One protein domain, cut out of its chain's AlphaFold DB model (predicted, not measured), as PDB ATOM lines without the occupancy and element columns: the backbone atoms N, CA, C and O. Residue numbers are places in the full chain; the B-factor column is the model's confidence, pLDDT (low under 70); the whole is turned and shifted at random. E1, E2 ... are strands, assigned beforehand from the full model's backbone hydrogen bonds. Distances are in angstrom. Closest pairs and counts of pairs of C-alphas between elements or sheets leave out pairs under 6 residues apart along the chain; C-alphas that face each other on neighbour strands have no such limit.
ATOM      1  N   ARG A 188      89.143  75.707 116.186       83.31
ATOM      2  CA  ARG A 188      89.234  74.480 116.978       83.31
ATOM      3  C   ARG A 188      89.935  74.785 118.299       83.31
ATOM      4  O   ARG A 188      91.079  75.217 118.282       83.31
ATOM      5  N   VAL A 189      89.279  74.562 119.427       86.19
ATOM      6  CA  VAL A 189      89.866  74.752 120.754       86.19
ATOM      7  C   VAL A 189      90.405  73.419 121.258       86.19
ATOM      8  O   VAL A 189      89.680  72.421 121.310       86.19
ATOM      9  N   LEU A 190      91.685  73.409 121.609       84.75
ATOM     10  CA  LEU A 190      92.450  72.219 121.953       84.75
ATOM     11  C   LEU A 190      93.036  72.324 123.365       84.75
ATOM     12  O   LEU A 190      93.293  73.421 123.852       84.75
ATOM     13  N   ASP A 191      93.261  71.189 124.019       84.94
ATOM     14  CA  ASP A 191      94.050  71.095 125.245       84.94
ATOM     15  C   ASP A 191      95.561  71.107 124.949       84.94
ATOM     16  O   ASP A 191      95.997  71.140 123.797       84.94
ATOM     17  N   HIS A 192      96.379  71.054 125.997       82.69
ATOM     18  CA  HIS A 192      97.838  71.151 125.918       82.69
ATOM     19  C   HIS A 192      98.532  70.061 125.073       82.69
ATOM     20  O   HIS A 192      99.641  70.301 124.607       82.69
ATOM     21  N   VAL A 193      97.898  68.903 124.830       82.00
ATOM     22  CA  VAL A 193      98.419  67.851 123.929       82.00
ATOM     23  C   VAL A 193      97.726  67.825 122.563       82.00
ATOM     24  O   VAL A 193      98.030  66.970 121.735       82.00
ATOM     25  N   GLY A 194      96.799  68.752 122.304       81.81
ATOM     26  CA  GLY A 194      96.144  68.897 121.004       81.81
ATOM     27  C   GLY A 194      94.827  68.128 120.859       81.81
ATOM     28  O   GLY A 194      94.374  67.915 119.732       81.81
ATOM     29  N   ARG A 195      94.194  67.703 121.964       82.38
ATOM     30  CA  ARG A 195      92.865  67.057 121.969       82.38
ATOM     31  C   ARG A 195      91.753  68.110 122.076       82.38
ATOM     32  O   ARG A 195      91.991  69.169 122.642       82.38
ATOM     33  N   PRO A 196      90.525  67.848 121.596       84.81
ATOM     34  CA  PRO A 196      89.395  68.760 121.778       84.81
ATOM     35  C   PRO A 196      89.160  69.199 123.231       84.81
ATOM     36  O   PRO A 196      88.865  68.372 124.093       84.81
ATOM     37  N   ALA A 197      89.196  70.507 123.494       86.25
ATOM     38  CA  ALA A 197      88.785  71.084 124.775       86.25
ATOM     39  C   ALA A 197      87.264  71.331 124.781       86.25
ATOM     40  O   ALA A 197      86.790  72.469 124.716       86.25
ATOM     41  N   ALA A 198      86.491  70.242 124.778       86.31
ATOM     42  CA  ALA A 198      85.032  70.277 124.721       86.31
ATOM     43  C   ALA A 198      84.415  70.938 125.966       86.31
ATOM     44  O   ALA A 198      84.839  70.686 127.092       86.31
ATOM     45  N   GLY A 199      83.393  71.773 125.763       86.19
ATOM     46  CA  GLY A 199      82.704  72.492 126.838       86.19
ATOM     47  C   GLY A 199      83.441  73.716 127.395       86.19
ATOM     48  O   GLY A 199      82.944  74.343 128.328       86.19
ATOM     49  N   ALA A 200      84.591  74.100 126.834       86.25
ATOM     50  CA  ALA A 200      85.273  75.340 127.195       86.25
ATOM     51  C   ALA A 200      84.404  76.566 126.850       86.25
ATOM     52  O   ALA A 200      83.838  76.649 125.758       86.25
ATOM     53  N   ALA A 201      84.296  77.518 127.782       88.00
ATOM     54  CA  ALA A 201      83.425  78.689 127.670       88.00
ATOM     55  C   ALA A 201      84.205  79.963 127.305       88.00
ATOM     56  O   ALA A 201      85.216  80.297 127.926       88.00
ATOM     57  N   PHE A 202      83.687  80.707 126.327       87.06
ATOM     58  CA  PHE A 202      84.294  81.917 125.781       87.06
ATOM     59  C   PHE A 202      83.275  83.048 125.686       87.06
ATOM     60  O   PHE A 202      82.138  82.849 125.273       87.06
ATOM     61  N   GLN A 203      83.706  84.259 126.010       88.38
ATOM     62  CA  GLN A 203      83.011  85.489 125.679       88.38
ATOM     63  C   GLN A 203      83.458  85.947 124.284       88.38
ATOM     64  O   GLN A 203      84.611  86.321 124.077       88.38
ATOM     65  N   VAL A 204      82.529  85.898 123.333       88.81
ATOM     66  CA  VAL A 204      82.687  86.253 121.922       88.81
ATOM     67  C   VAL A 204      81.850  87.502 121.654       88.81
ATOM     68  O   VAL A 204      80.621  87.447 121.747       88.81
ATOM     69  N   ASN A 205      82.487  88.641 121.360       85.50
ATOM     70  CA  ASN A 205      81.802  89.926 121.120       85.50
ATOM     71  C   ASN A 205      80.729  90.253 122.189       85.50
ATOM     72  O   ASN A 205      79.611  90.648 121.869       85.50
ATOM     73  N   ALA A 206      81.076  90.041 123.465       82.69
ATOM     74  CA  ALA A 206      80.227  90.182 124.656       82.69
ATOM     75  C   ALA A 206      79.167  89.085 124.922       82.69
ATOM     76  O   ALA A 206      78.546  89.116 125.982       82.69
ATOM     77  N   SER A 207      79.010  88.084 124.052       86.19
ATOM     78  CA  SER A 207      78.118  86.927 124.259       86.19
ATOM     79  C   SER A 207      78.880  85.682 124.722       86.19
ATOM     80  O   SER A 207      80.000  85.456 124.280       86.19
ATOM     81  N   ILE A 208      78.305  84.857 125.601       87.62
ATOM     82  CA  ILE A 208      78.944  83.599 126.026       87.62
ATOM     83  C   ILE A 208      78.619  82.493 125.016       87.62
ATOM     84  O   ILE A 208      77.453  82.236 124.724       87.62
ATOM     85  N   THR A 209      79.655  81.831 124.509       90.19
ATOM     86  CA  THR A 209      79.596  80.676 123.602       90.19
ATOM     87  C   THR A 209      80.470  79.559 124.171       90.19
ATOM     88  O   THR A 209      81.551  79.826 124.696       90.19
ATOM     89  N   THR A 210      80.033  78.305 124.072       89.25
ATOM     90  CA  THR A 210      80.831  77.138 124.483       89.25
ATOM     91  C   THR A 210      81.316  76.353 123.277       89.25
ATOM     92  O   THR A 210      80.652  76.322 122.239       89.25
ATOM     93  N   THR A 211      82.454  75.683 123.415       88.75
ATOM     94  CA  THR A 211      82.925  74.752 122.391       88.75
ATOM     95  C   THR A 211      81.993  73.544 122.284       88.75
ATOM     96  O   THR A 211      81.423  73.085 123.279       88.75
ATOM     97  N   GLY A 212      81.836  73.024 121.065       84.94
ATOM     98  CA  GLY A 212      81.143  71.761 120.811       84.94
ATOM     99  C   GLY A 212      81.875  70.556 121.416       84.94
ATOM    100  O   GLY A 212      82.985  70.676 121.935       84.94
ATOM    101  N   ALA A 213      81.276  69.365 121.312       82.44
ATOM    102  CA  ALA A 213      81.894  68.108 121.760       82.44
ATOM    103  C   ALA A 213      83.223  67.803 121.045       82.44
ATOM    104  O   ALA A 213      84.094  67.117 121.568       82.44
ATOM    105  N   ASP A 214      83.383  68.346 119.846       77.12
ATOM    106  CA  ASP A 214      84.592  68.271 119.049       77.12
ATOM    107  C   ASP A 214      85.560  69.435 119.340       77.12
ATOM    108  O   ASP A 214      86.610  69.527 118.727       77.12
ATOM    109  N   GLY A 215      85.268  70.328 120.287       85.50
ATOM    110  CA  GLY A 215      86.110  71.489 120.583       85.50
ATOM    111  C   GLY A 215      85.951  72.636 119.579       85.50
ATOM    112  O   GLY A 215      86.693  73.610 119.653       85.50
ATOM    113  N   THR A 216      85.010  72.569 118.635       86.75
ATOM    114  CA  THR A 216      84.797  73.650 117.663       86.75
ATOM    115  C   THR A 216      84.082  74.839 118.315       86.75
ATOM    116  O   THR A 216      83.041  74.677 118.953       86.75
ATOM    117  N   LEU A 217      84.634  76.043 118.136       88.94
ATOM    118  CA  LEU A 217      84.057  77.324 118.546       88.94
ATOM    119  C   LEU A 217      83.623  78.117 117.296       88.94
ATOM    120  O   LEU A 217      84.492  78.584 116.549       88.94
ATOM    121  N   PRO A 218      82.313  78.275 117.030       87.50
ATOM    122  CA  PRO A 218      81.833  79.080 115.909       87.50
ATOM    123  C   PRO A 218      82.092  80.571 116.161       87.50
ATOM    124  O   PRO A 218      81.926  81.059 117.278       87.50
ATOM    125  N   LEU A 219      82.479  81.302 115.115       86.50
ATOM    126  CA  LEU A 219      82.778  82.731 115.185       86.50
ATOM    127  C   LEU A 219      81.795  83.551 114.335       86.50
ATOM    128  O   LEU A 219      81.512  83.173 113.194       86.50
ATOM    129  N   PRO A 220      81.303  84.699 114.835       88.25
ATOM    130  CA  PRO A 220      80.474  85.608 114.046       88.25
ATOM    131  C   PRO A 220      81.286  86.285 112.921       88.25
ATOM    132  O   PRO A 220      82.516  86.214 112.919       88.25
ATOM    133  N   PRO A 221      80.644  86.952 111.943       85.12
ATOM    134  CA  PRO A 221      81.339  87.761 110.934       85.12
ATOM    135  C   PRO A 221      82.118  88.948 111.540       85.12
ATOM    136  O   PRO A 221      81.709  89.490 112.563       85.12
ATOM    137  N   GLY A 222      83.196  89.391 110.873       86.81
ATOM    138  CA  GLY A 222      83.997  90.565 111.272       86.81
ATOM    139  C   GLY A 222      85.164  90.256 112.220       86.81
ATOM    140  O   GLY A 222      85.463  89.097 112.492       86.81
ATOM    141  N   ASP A 223      85.864  91.273 112.710       86.81
ATOM    142  CA  ASP A 223      86.886  91.055 113.740       86.81
ATOM    143  C   ASP A 223      86.207  90.612 115.043       86.81
ATOM    144  O   ASP A 223      85.176  91.158 115.439       86.81
ATOM    145  N   VAL A 224      86.759  89.585 115.690       86.75
ATOM    146  CA  VAL A 224      86.171  88.980 116.888       86.75
ATOM    147  C   VAL A 224      87.126  89.127 118.059       86.75
ATOM    148  O   VAL A 224      88.302  88.801 117.935       86.75
ATOM    149  N   GLN A 225      86.613  89.573 119.202       86.62
ATOM    150  CA  GLN A 225      87.338  89.491 120.469       86.62
ATOM    151  C   GLN A 225      86.924  88.223 121.204       86.62
ATOM    152  O   GLN A 225      85.735  88.004 121.453       86.62
ATOM    153  N   LEU A 226      87.915  87.401 121.536       84.25
ATOM    154  CA  LEU A 226      87.768  86.212 122.355       84.25
ATOM    155  C   LEU A 226      88.367  86.478 123.728       84.25
ATOM    156  O   LEU A 226      89.569  86.690 123.858       84.25
ATOM    157  N   THR A 227      87.538  86.393 124.756       79.75
ATOM    158  CA  THR A 227      88.004  86.351 126.143       79.75
ATOM    159  C   THR A 227      87.484  85.070 126.762       79.75
ATOM    160  O   THR A 227      86.296  84.781 126.678       79.75
ATOM    161  N   TRP A 228      88.334  84.275 127.388       78.38
ATOM    162  CA  TRP A 228      87.891  83.091 128.120       78.38
ATOM    163  C   TRP A 228      87.837  83.409 129.610       78.38
ATOM    164  O   TRP A 228      88.687  84.119 130.155       78.38
ATOM    165  N   GLN A 229      86.815  82.879 130.272       63.41
ATOM    166  CA  GLN A 229      86.649  83.004 131.713       63.41
ATOM    167  C   GLN A 229      87.195  81.737 132.363       63.41
ATOM    168  O   GLN A 229      86.463  80.786 132.621       63.41
ATOM    169  N   ALA A 230      88.507  81.704 132.584       57.16
ATOM    170  CA  ALA A 230      89.122  80.692 133.430       57.16
ATOM    171  C   ALA A 230      89.340  81.267 134.831       57.16
ATOM    172  O   ALA A 230      89.718  82.427 134.981       57.16
ATOM    173  N   ALA A 231      89.158  80.441 135.861       43.72
ATOM    174  CA  ALA A 231      89.466  80.820 137.240       43.72
ATOM    175  C   ALA A 231      90.974  81.068 137.478       43.72
ATOM    176  O   ALA A 231      91.352  81.525 138.555       43.72
ATOM    177  N   ARG A 232      91.843  80.723 136.511       50.22
ATOM    178  CA  ARG A 232      93.311  80.709 136.623       50.22
ATOM    179  C   ARG A 232      94.005  81.115 135.307       50.22
ATOM    180  O   ARG A 232      93.356  81.044 134.262       50.22
ATOM    181  N   PRO A 233      95.295  81.526 135.345       47.31
ATOM    182  CA  PRO A 233      96.138  81.813 134.181       47.31
ATOM    183  C   PRO A 233      96.142  80.709 133.116       47.31
ATOM    184  O   PRO A 233      96.793  79.686 133.281       47.31
ATOM    185  N   VAL A 234      95.463  80.937 131.995       54.03
ATOM    186  CA  VAL A 234      95.509  80.092 130.804       54.03
ATOM    187  C   VAL A 234      96.267  80.861 129.737       54.03
ATOM    188  O   VAL A 234      95.933  82.005 129.453       54.03
ATOM    189  N   HIS A 235      97.282  80.242 129.158       58.09
ATOM    190  CA  HIS A 235      97.921  80.725 127.950       58.09
ATOM    191  C   HIS A 235      97.135  80.168 126.777       58.09
ATOM    192  O   HIS A 235      96.997  78.951 126.626       58.09
ATOM    193  N   ALA A 236      96.561  81.075 125.996       54.38
ATOM    194  CA  ALA A 236      95.840  80.724 124.792       54.38
ATOM    195  C   ALA A 236      96.767  80.943 123.601       54.38
ATOM    196  O   ALA A 236      97.203  82.072 123.366       54.38
ATOM    197  N   LEU A 237      97.062  79.855 122.895       59.16
ATOM    198  CA  LEU A 237      97.884  79.853 121.704       59.16
ATOM    199  C   LEU A 237      97.058  79.902 120.450       59.16
ATOM    200  O   LEU A 237      96.418  78.919 120.087       59.16
ATOM    201  N   TYR A 238      97.093  81.046 119.787       57.91
ATOM    202  CA  TYR A 238      96.446  81.199 118.503       57.91
ATOM    203  C   TYR A 238      97.446  80.950 117.382       57.91
ATOM    204  O   TYR A 238      98.278  81.799 117.061       57.91
ATOM    205  N   GLU A 239      97.333  79.778 116.772       59.31
ATOM    206  CA  GLU A 239      98.056  79.443 115.558       59.31
ATOM    207  C   GLU A 239      97.078  79.487 114.384       59.31
ATOM    208  O   GLU A 239      96.190  78.643 114.209       59.31
ATOM    209  N   ASN A 240      97.239  80.520 113.561       56.75
ATOM    210  CA  ASN A 240      96.695  80.517 112.216       56.75
ATOM    211  C   ASN A 240      97.749  79.981 111.248       56.75
ATOM    212  O   ASN A 240      98.945  80.014 111.532       56.75
ATOM    213  N   GLY A 241      97.325  79.520 110.070       48.22
ATOM    214  CA  GLY A 241      98.299  79.152 109.047       48.22
ATOM    215  C   GLY A 241      99.231  80.319 108.694       48.22
ATOM    216  O   GLY A 241     100.374  80.069 108.346       48.22
ATOM    217  N   LEU A 242      98.774  81.574 108.831       37.09
ATOM    218  CA  LEU A 242      99.478  82.806 108.440       37.09
ATOM    219  C   LEU A 242     100.611  83.250 109.377       37.09
ATOM    220  O   LEU A 242     101.323  84.190 109.017       37.09
ATOM    221  N   ALA A 243     100.779  82.639 110.549       41.78
ATOM    222  CA  ALA A 243     101.730  83.109 111.541       41.78
ATOM    223  C   ALA A 243     103.140  82.915 110.984       41.78
ATOM    224  O   ALA A 243     103.628  81.794 110.812       41.78
ATOM    225  N   ALA A 244     103.809  84.027 110.675       43.16
ATOM    226  CA  ALA A 244     105.225  83.987 110.370       43.16
ATOM    227  C   ALA A 244     105.946  83.347 111.572       43.16
ATOM    228  O   ALA A 244     105.583  83.628 112.716       43.16
ATOM    229  N   PRO A 245     107.005  82.548 111.370       42.19
ATOM    230  CA  PRO A 245     107.755  81.947 112.473       42.19
ATOM    231  C   PRO A 245     108.225  82.947 113.549       42.19
ATOM    232  O   PRO A 245     108.500  82.528 114.668       42.19
ATOM    233  N   GLY A 246     108.280  84.251 113.248       45.16
ATOM    234  CA  GLY A 246     108.615  85.330 114.184       45.16
ATOM    235  C   GLY A 246     107.434  86.130 114.756       45.16
ATOM    236  O   GLY A 246     107.682  87.176 115.354       45.16
ATOM    237  N   ASP A 247     106.181  85.709 114.550       47.59
ATOM    238  CA  ASP A 247     105.019  86.479 114.999       47.59
ATOM    239  C   ASP A 247     104.868  86.444 116.532       47.59
ATOM    240  O   ASP A 247     104.994  85.389 117.162       47.59
ATOM    241  N   ARG A 248     104.671  87.637 117.109       46.69
ATOM    242  CA  ARG A 248     104.922  87.996 118.524       46.69
ATOM    243  C   ARG A 248     103.690  87.907 119.437       46.69
ATOM    244  O   ARG A 248     103.808  88.197 120.622       46.69
ATOM    245  N   ASN A 249     102.524  87.545 118.902       44.31
ATOM    246  CA  ASN A 249     101.227  87.713 119.578       44.31
ATOM    247  C   ASN A 249     100.563  86.395 120.009       44.31
ATOM    248  O   ASN A 249      99.347  86.346 120.189       44.31
ATOM    249  N   THR A 250     101.319  85.304 120.135       50.19
ATOM    250  CA  THR A 250     100.704  83.979 120.249       50.19
ATOM    251  C   THR A 250     100.278  83.601 121.660       50.19
ATOM    252  O   THR A 250      99.473  82.698 121.760       50.19
ATOM    253  N   SER A 251     100.704  84.272 122.736       55.72
ATOM    254  CA  SER A 251     100.229  83.965 124.095       55.72
ATOM    255  C   SER A 251      99.440  85.125 124.695       55.72
ATOM    256  O   SER A 251      99.985  86.203 124.922       55.72
ATOM    257  N   THR A 252      98.165  84.900 124.998       59.81
ATOM    258  CA  THR A 252      97.324  85.881 125.699       59.81
ATOM    259  C   THR A 252      96.997  85.350 127.109       59.81
ATOM    260  O   THR A 252      96.567  84.200 127.206       59.81
ATOM    261  N   PRO A 253      97.226  86.110 128.203       61.69
ATOM    262  CA  PRO A 253      96.789  85.739 129.557       61.69
ATOM    263  C   PRO A 253      95.259  85.817 129.709       61.69
ATOM    264  O   PRO A 253      94.616  86.555 128.956       61.69
ATOM    265  N   PRO A 254      94.643  85.144 130.702       57.44
ATOM    266  CA  PRO A 254      93.199  85.233 130.897       57.44
ATOM    267  C   PRO A 254      92.739  86.652 131.150       57.44
ATOM    268  O   PRO A 254      93.438  87.463 131.757       57.44
ATOM    269  N   GLY A 255      91.526  86.931 130.685       62.66
ATOM    270  CA  GLY A 255      90.925  88.254 130.780       62.66
ATOM    271  C   GLY A 255      91.481  89.264 129.774       62.66
ATOM    272  O   GLY A 255      90.837  90.288 129.566       62.66
ATOM    273  N   THR A 256      92.605  88.980 129.106       70.81
ATOM    274  CA  THR A 256      93.081  89.803 127.989       70.81
ATOM    275  C   THR A 256      92.368  89.351 126.708       70.81
ATOM    276  O   THR A 256      92.411  88.163 126.385       70.81
ATOM    277  N   PRO A 257      91.674  90.249 125.986       76.12
ATOM    278  CA  PRO A 257      90.996  89.881 124.748       76.12
ATOM    279  C   PRO A 257      91.992  89.466 123.656       76.12
ATOM    280  O   PRO A 257      92.897  90.224 123.305       76.12
ATOM    281  N   LEU A 258      91.801  88.274 123.095       79.56
ATOM    282  CA  LEU A 258      92.480  87.817 121.887       79.56
ATOM    283  C   LEU A 258      91.677  88.270 120.661       79.56
ATOM    284  O   LEU A 258      90.509  87.911 120.505       79.56
ATOM    285  N   THR A 259      92.318  89.008 119.754       81.44
ATOM    286  CA  THR A 259      91.684  89.462 118.508       81.44
ATOM    287  C   THR A 259      91.837  88.421 117.403       81.44
ATOM    288  O   THR A 259      92.952  88.112 116.992       81.44
ATOM    289  N   VAL A 260      90.719  87.932 116.869       80.44
ATOM    290  CA  VAL A 260      90.665  87.078 115.678       80.44
ATOM    291  C   VAL A 260      90.220  87.915 114.470       80.44
ATOM    292  O   VAL A 260      89.043  88.288 114.394       80.44
ATOM    293  N   PRO A 261      91.112  88.189 113.498       80.12
ATOM    294  CA  PRO A 261      90.783  89.017 112.341       80.12
ATOM    295  C   PRO A 261      89.703  88.396 111.452       80.12
ATOM    296  O   PRO A 261      89.668  87.176 111.260       80.12
ATOM    297  N   ALA A 262      88.876  89.234 110.827       81.25
ATOM    298  CA  ALA A 262      87.829  88.854 109.877       81.25
ATOM    299  C   ALA A 262      88.356  87.987 108.723       81.25
ATOM    300  O   ALA A 262      87.658  87.091 108.252       81.25
ATOM    301  N   ALA A 263      89.601  88.234 108.300       75.06
ATOM    302  CA  ALA A 263      90.280  87.485 107.246       75.06
ATOM    303  C   ALA A 263      90.546  86.014 107.614       75.06
ATOM    304  O   ALA A 263      90.753  85.191 106.722       75.06
ATOM    305  N   LEU A 264      90.537  85.661 108.906       72.69
ATOM    306  CA  LEU A 264      90.694  84.277 109.323       72.69
ATOM    307  C   LEU A 264      89.362  83.529 109.266       72.69
ATOM    308  O   LEU A 264      88.442  83.810 110.037       72.69
ATOM    309  N   THR A 265      89.298  82.512 108.411       70.88
ATOM    310  CA  THR A 265      88.147  81.610 108.308       70.88
ATOM    311  C   THR A 265      88.280  80.343 109.154       70.88
ATOM    312  O   THR A 265      87.266  79.821 109.612       70.88
ATOM    313  N   ALA A 266      89.503  79.877 109.424       71.19
ATOM    314  CA  ALA A 266      89.768  78.715 110.269       71.19
ATOM    315  C   ALA A 266      91.138  78.798 110.960       71.19
ATOM    316  O   ALA A 266      92.057  79.440 110.460       71.19
ATOM    317  N   GLY A 267      91.275  78.128 112.103       75.38
ATOM    318  CA  GLY A 267      92.517  78.027 112.871       75.38
ATOM    319  C   GLY A 267      92.329  77.144 114.098       75.38
ATOM    320  O   GLY A 267      91.269  76.522 114.259       75.38
ATOM    321  N   HIS A 268      93.331  77.105 114.970       77.50
ATOM    322  CA  HIS A 268      93.194  76.460 116.269       77.50
ATOM    323  C   HIS A 268      93.652  77.373 117.408       77.50
ATOM    324  O   HIS A 268      94.436  78.302 117.216       77.50
ATOM    325  N   LEU A 269      93.079  77.124 118.581       80.19
ATOM    326  CA  LEU A 269      93.390  77.775 119.840       80.19
ATOM    327  C   LEU A 269      93.775  76.692 120.836       80.19
ATOM    328  O   LEU A 269      92.911  75.927 121.262       80.19
ATOM    329  N   GLN A 270      95.044  76.613 121.205       81.06
ATOM    330  CA  GLN A 270      95.489  75.647 122.202       81.06
ATOM    331  C   GLN A 270      95.484  76.282 123.593       81.06
ATOM    332  O   GLN A 270      95.983  77.390 123.779       81.06
ATOM    333  N   LEU A 271      94.879  75.603 124.564       80.00
ATOM    334  CA  LEU A 271      94.735  76.079 125.934       80.00
ATOM    335  C   LEU A 271      95.732  75.379 126.853       80.00
ATOM    336  O   LEU A 271      95.789  74.150 126.919       80.00
ATOM    337  N   PHE A 272      96.454  76.180 127.630       81.31
ATOM    338  CA  PHE A 272      97.376  75.706 128.654       81.31
ATOM    339  C   PHE A 272      97.139  76.442 129.974       81.31
ATOM    340  O   PHE A 272      97.397  77.636 130.063       81.31
ATOM    341  N   ASP A 273      96.649  75.751 131.004       80.12
ATOM    342  CA  ASP A 273      96.457  76.327 132.346       80.12
ATOM    343  C   ASP A 273      97.764  76.293 133.146       80.12
ATOM    344  O   ASP A 273      98.063  75.296 133.796       80.12
ATOM    345  N   ALA A 274      98.535  77.380 133.136       78.44
ATOM    346  CA  ALA A 274      99.848  77.443 133.780       78.44
ATOM    347  C   ALA A 274      99.816  77.075 135.270       78.44
ATOM    348  O   ALA A 274     100.745  76.439 135.766       78.44
ATOM    349  N   ALA A 275      98.735  77.396 135.985       76.25
ATOM    350  CA  ALA A 275      98.606  77.073 137.405       76.25
ATOM    351  C   ALA A 275      98.417  75.569 137.670       76.25
ATOM    352  O   ALA A 275      98.679  75.092 138.770       76.25
ATOM    353  N   SER A 276      97.969  74.808 136.672       83.88
ATOM    354  CA  SER A 276      97.843  73.351 136.757       83.88
ATOM    355  C   SER A 276      99.157  72.605 136.496       83.88
ATOM    356  O   SER A 276      99.190  71.388 136.681       83.88
ATOM    357  N   TRP A 277     100.219  73.317 136.100       88.31
ATOM    358  CA  TRP A 277     101.537  72.765 135.763       88.31
ATOM    359  C   TRP A 277     102.652  73.300 136.659       88.31
ATOM    360  O   TRP A 277     103.459  72.531 137.168       88.31
TER     361      TRP A 277
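AT A GLANCE: This is residues 188 to 277 of the 976 residues of a protein of Actinomadura sp. KC216 (UniProt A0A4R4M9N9). The strands make a small, loose barrel that is not fully closed: the twisted sheet E3 E2 E5 E7 forms one wall, and E1, E8 and E6 form the wall across from it. E4 lies between E3 and E1 at one seam, E7 and E6 leave a gap at the other, and the long loop of residues 240 to 257 lies outside, beside E6. The printed part has 90 residues, with no named helix and eight strands in the order E1 to E8; the class is all strand, though just 36 residues are in named elements. The four-strand sheet is antiparallel and the sheet E1 E8 E6 is mixed. The whole is compact, with a radius of gyration of the C-alphas of 12.2 A and spans of 33 by 31 by 23 A.

IN THESE COORDINATES: In the larger sheet, E3 is residues 207 to 210, E2 residues 201 to 204, E5 residues 224 to 228, 12.8 A long, and E7 residues 258 to 260. In the other sheet, E1 is residues 188 to 190 and begins at C-alpha 188 (89.234, 74.480, 116.978). E8, residues 266 to 273, is the longest strand at 23.2 A and ends at C-alpha 273 (96.457, 76.327, 132.346). E6, residues 234 to 239, is 15.5 A long. E4 is residues 216 to 218.

HOW THE PARTS SIT: The larger sheet is only just strongly twisted, its C-alphas lying up to 4.4 A off the best plane. E2 and E3 form a hairpin, with N 204 and O 207 at 2.7 A. E2 is antiparallel to E5 at 151 degrees, with N 203 and O 227 at 2.7 A. E5 is antiparallel to the edge strand E7, with N 226 and O 258 at 2.8 A. The pairing is staggered: E5 pairs with E7 over residues 224 to 226 and with E2 over 226 to 228. In the other sheet, the inner strand E8 is parallel to E1 at 21 degrees, with N 190 and O 269 at 2.8 A, and antiparallel to E6 at 157 degrees, with N 237 and O 270 at 2.8 A. E4 pairs with no named strand; its closest C-alpha pair to E1 is Arg 188 and Thr 216, 4.6 A apart, and to E3 Thr 210 and Leu 217, 6.8 A apart. E6 and E7 are near each other, their closest C-alphas 8.4 A apart. Residues 251 to 252 pair antiparallel with residues 236 to 237 of E6.

THE WHOLE: The C-alphas of Pro 221 and Trp 277, the two farthest apart, are 35.3 A apart. The printed part has no cut. The link from E6 to E7 is long, with 18 residues. The mean pLDDT of the printed part is 73.7, and residues 229 to 255 are under 70.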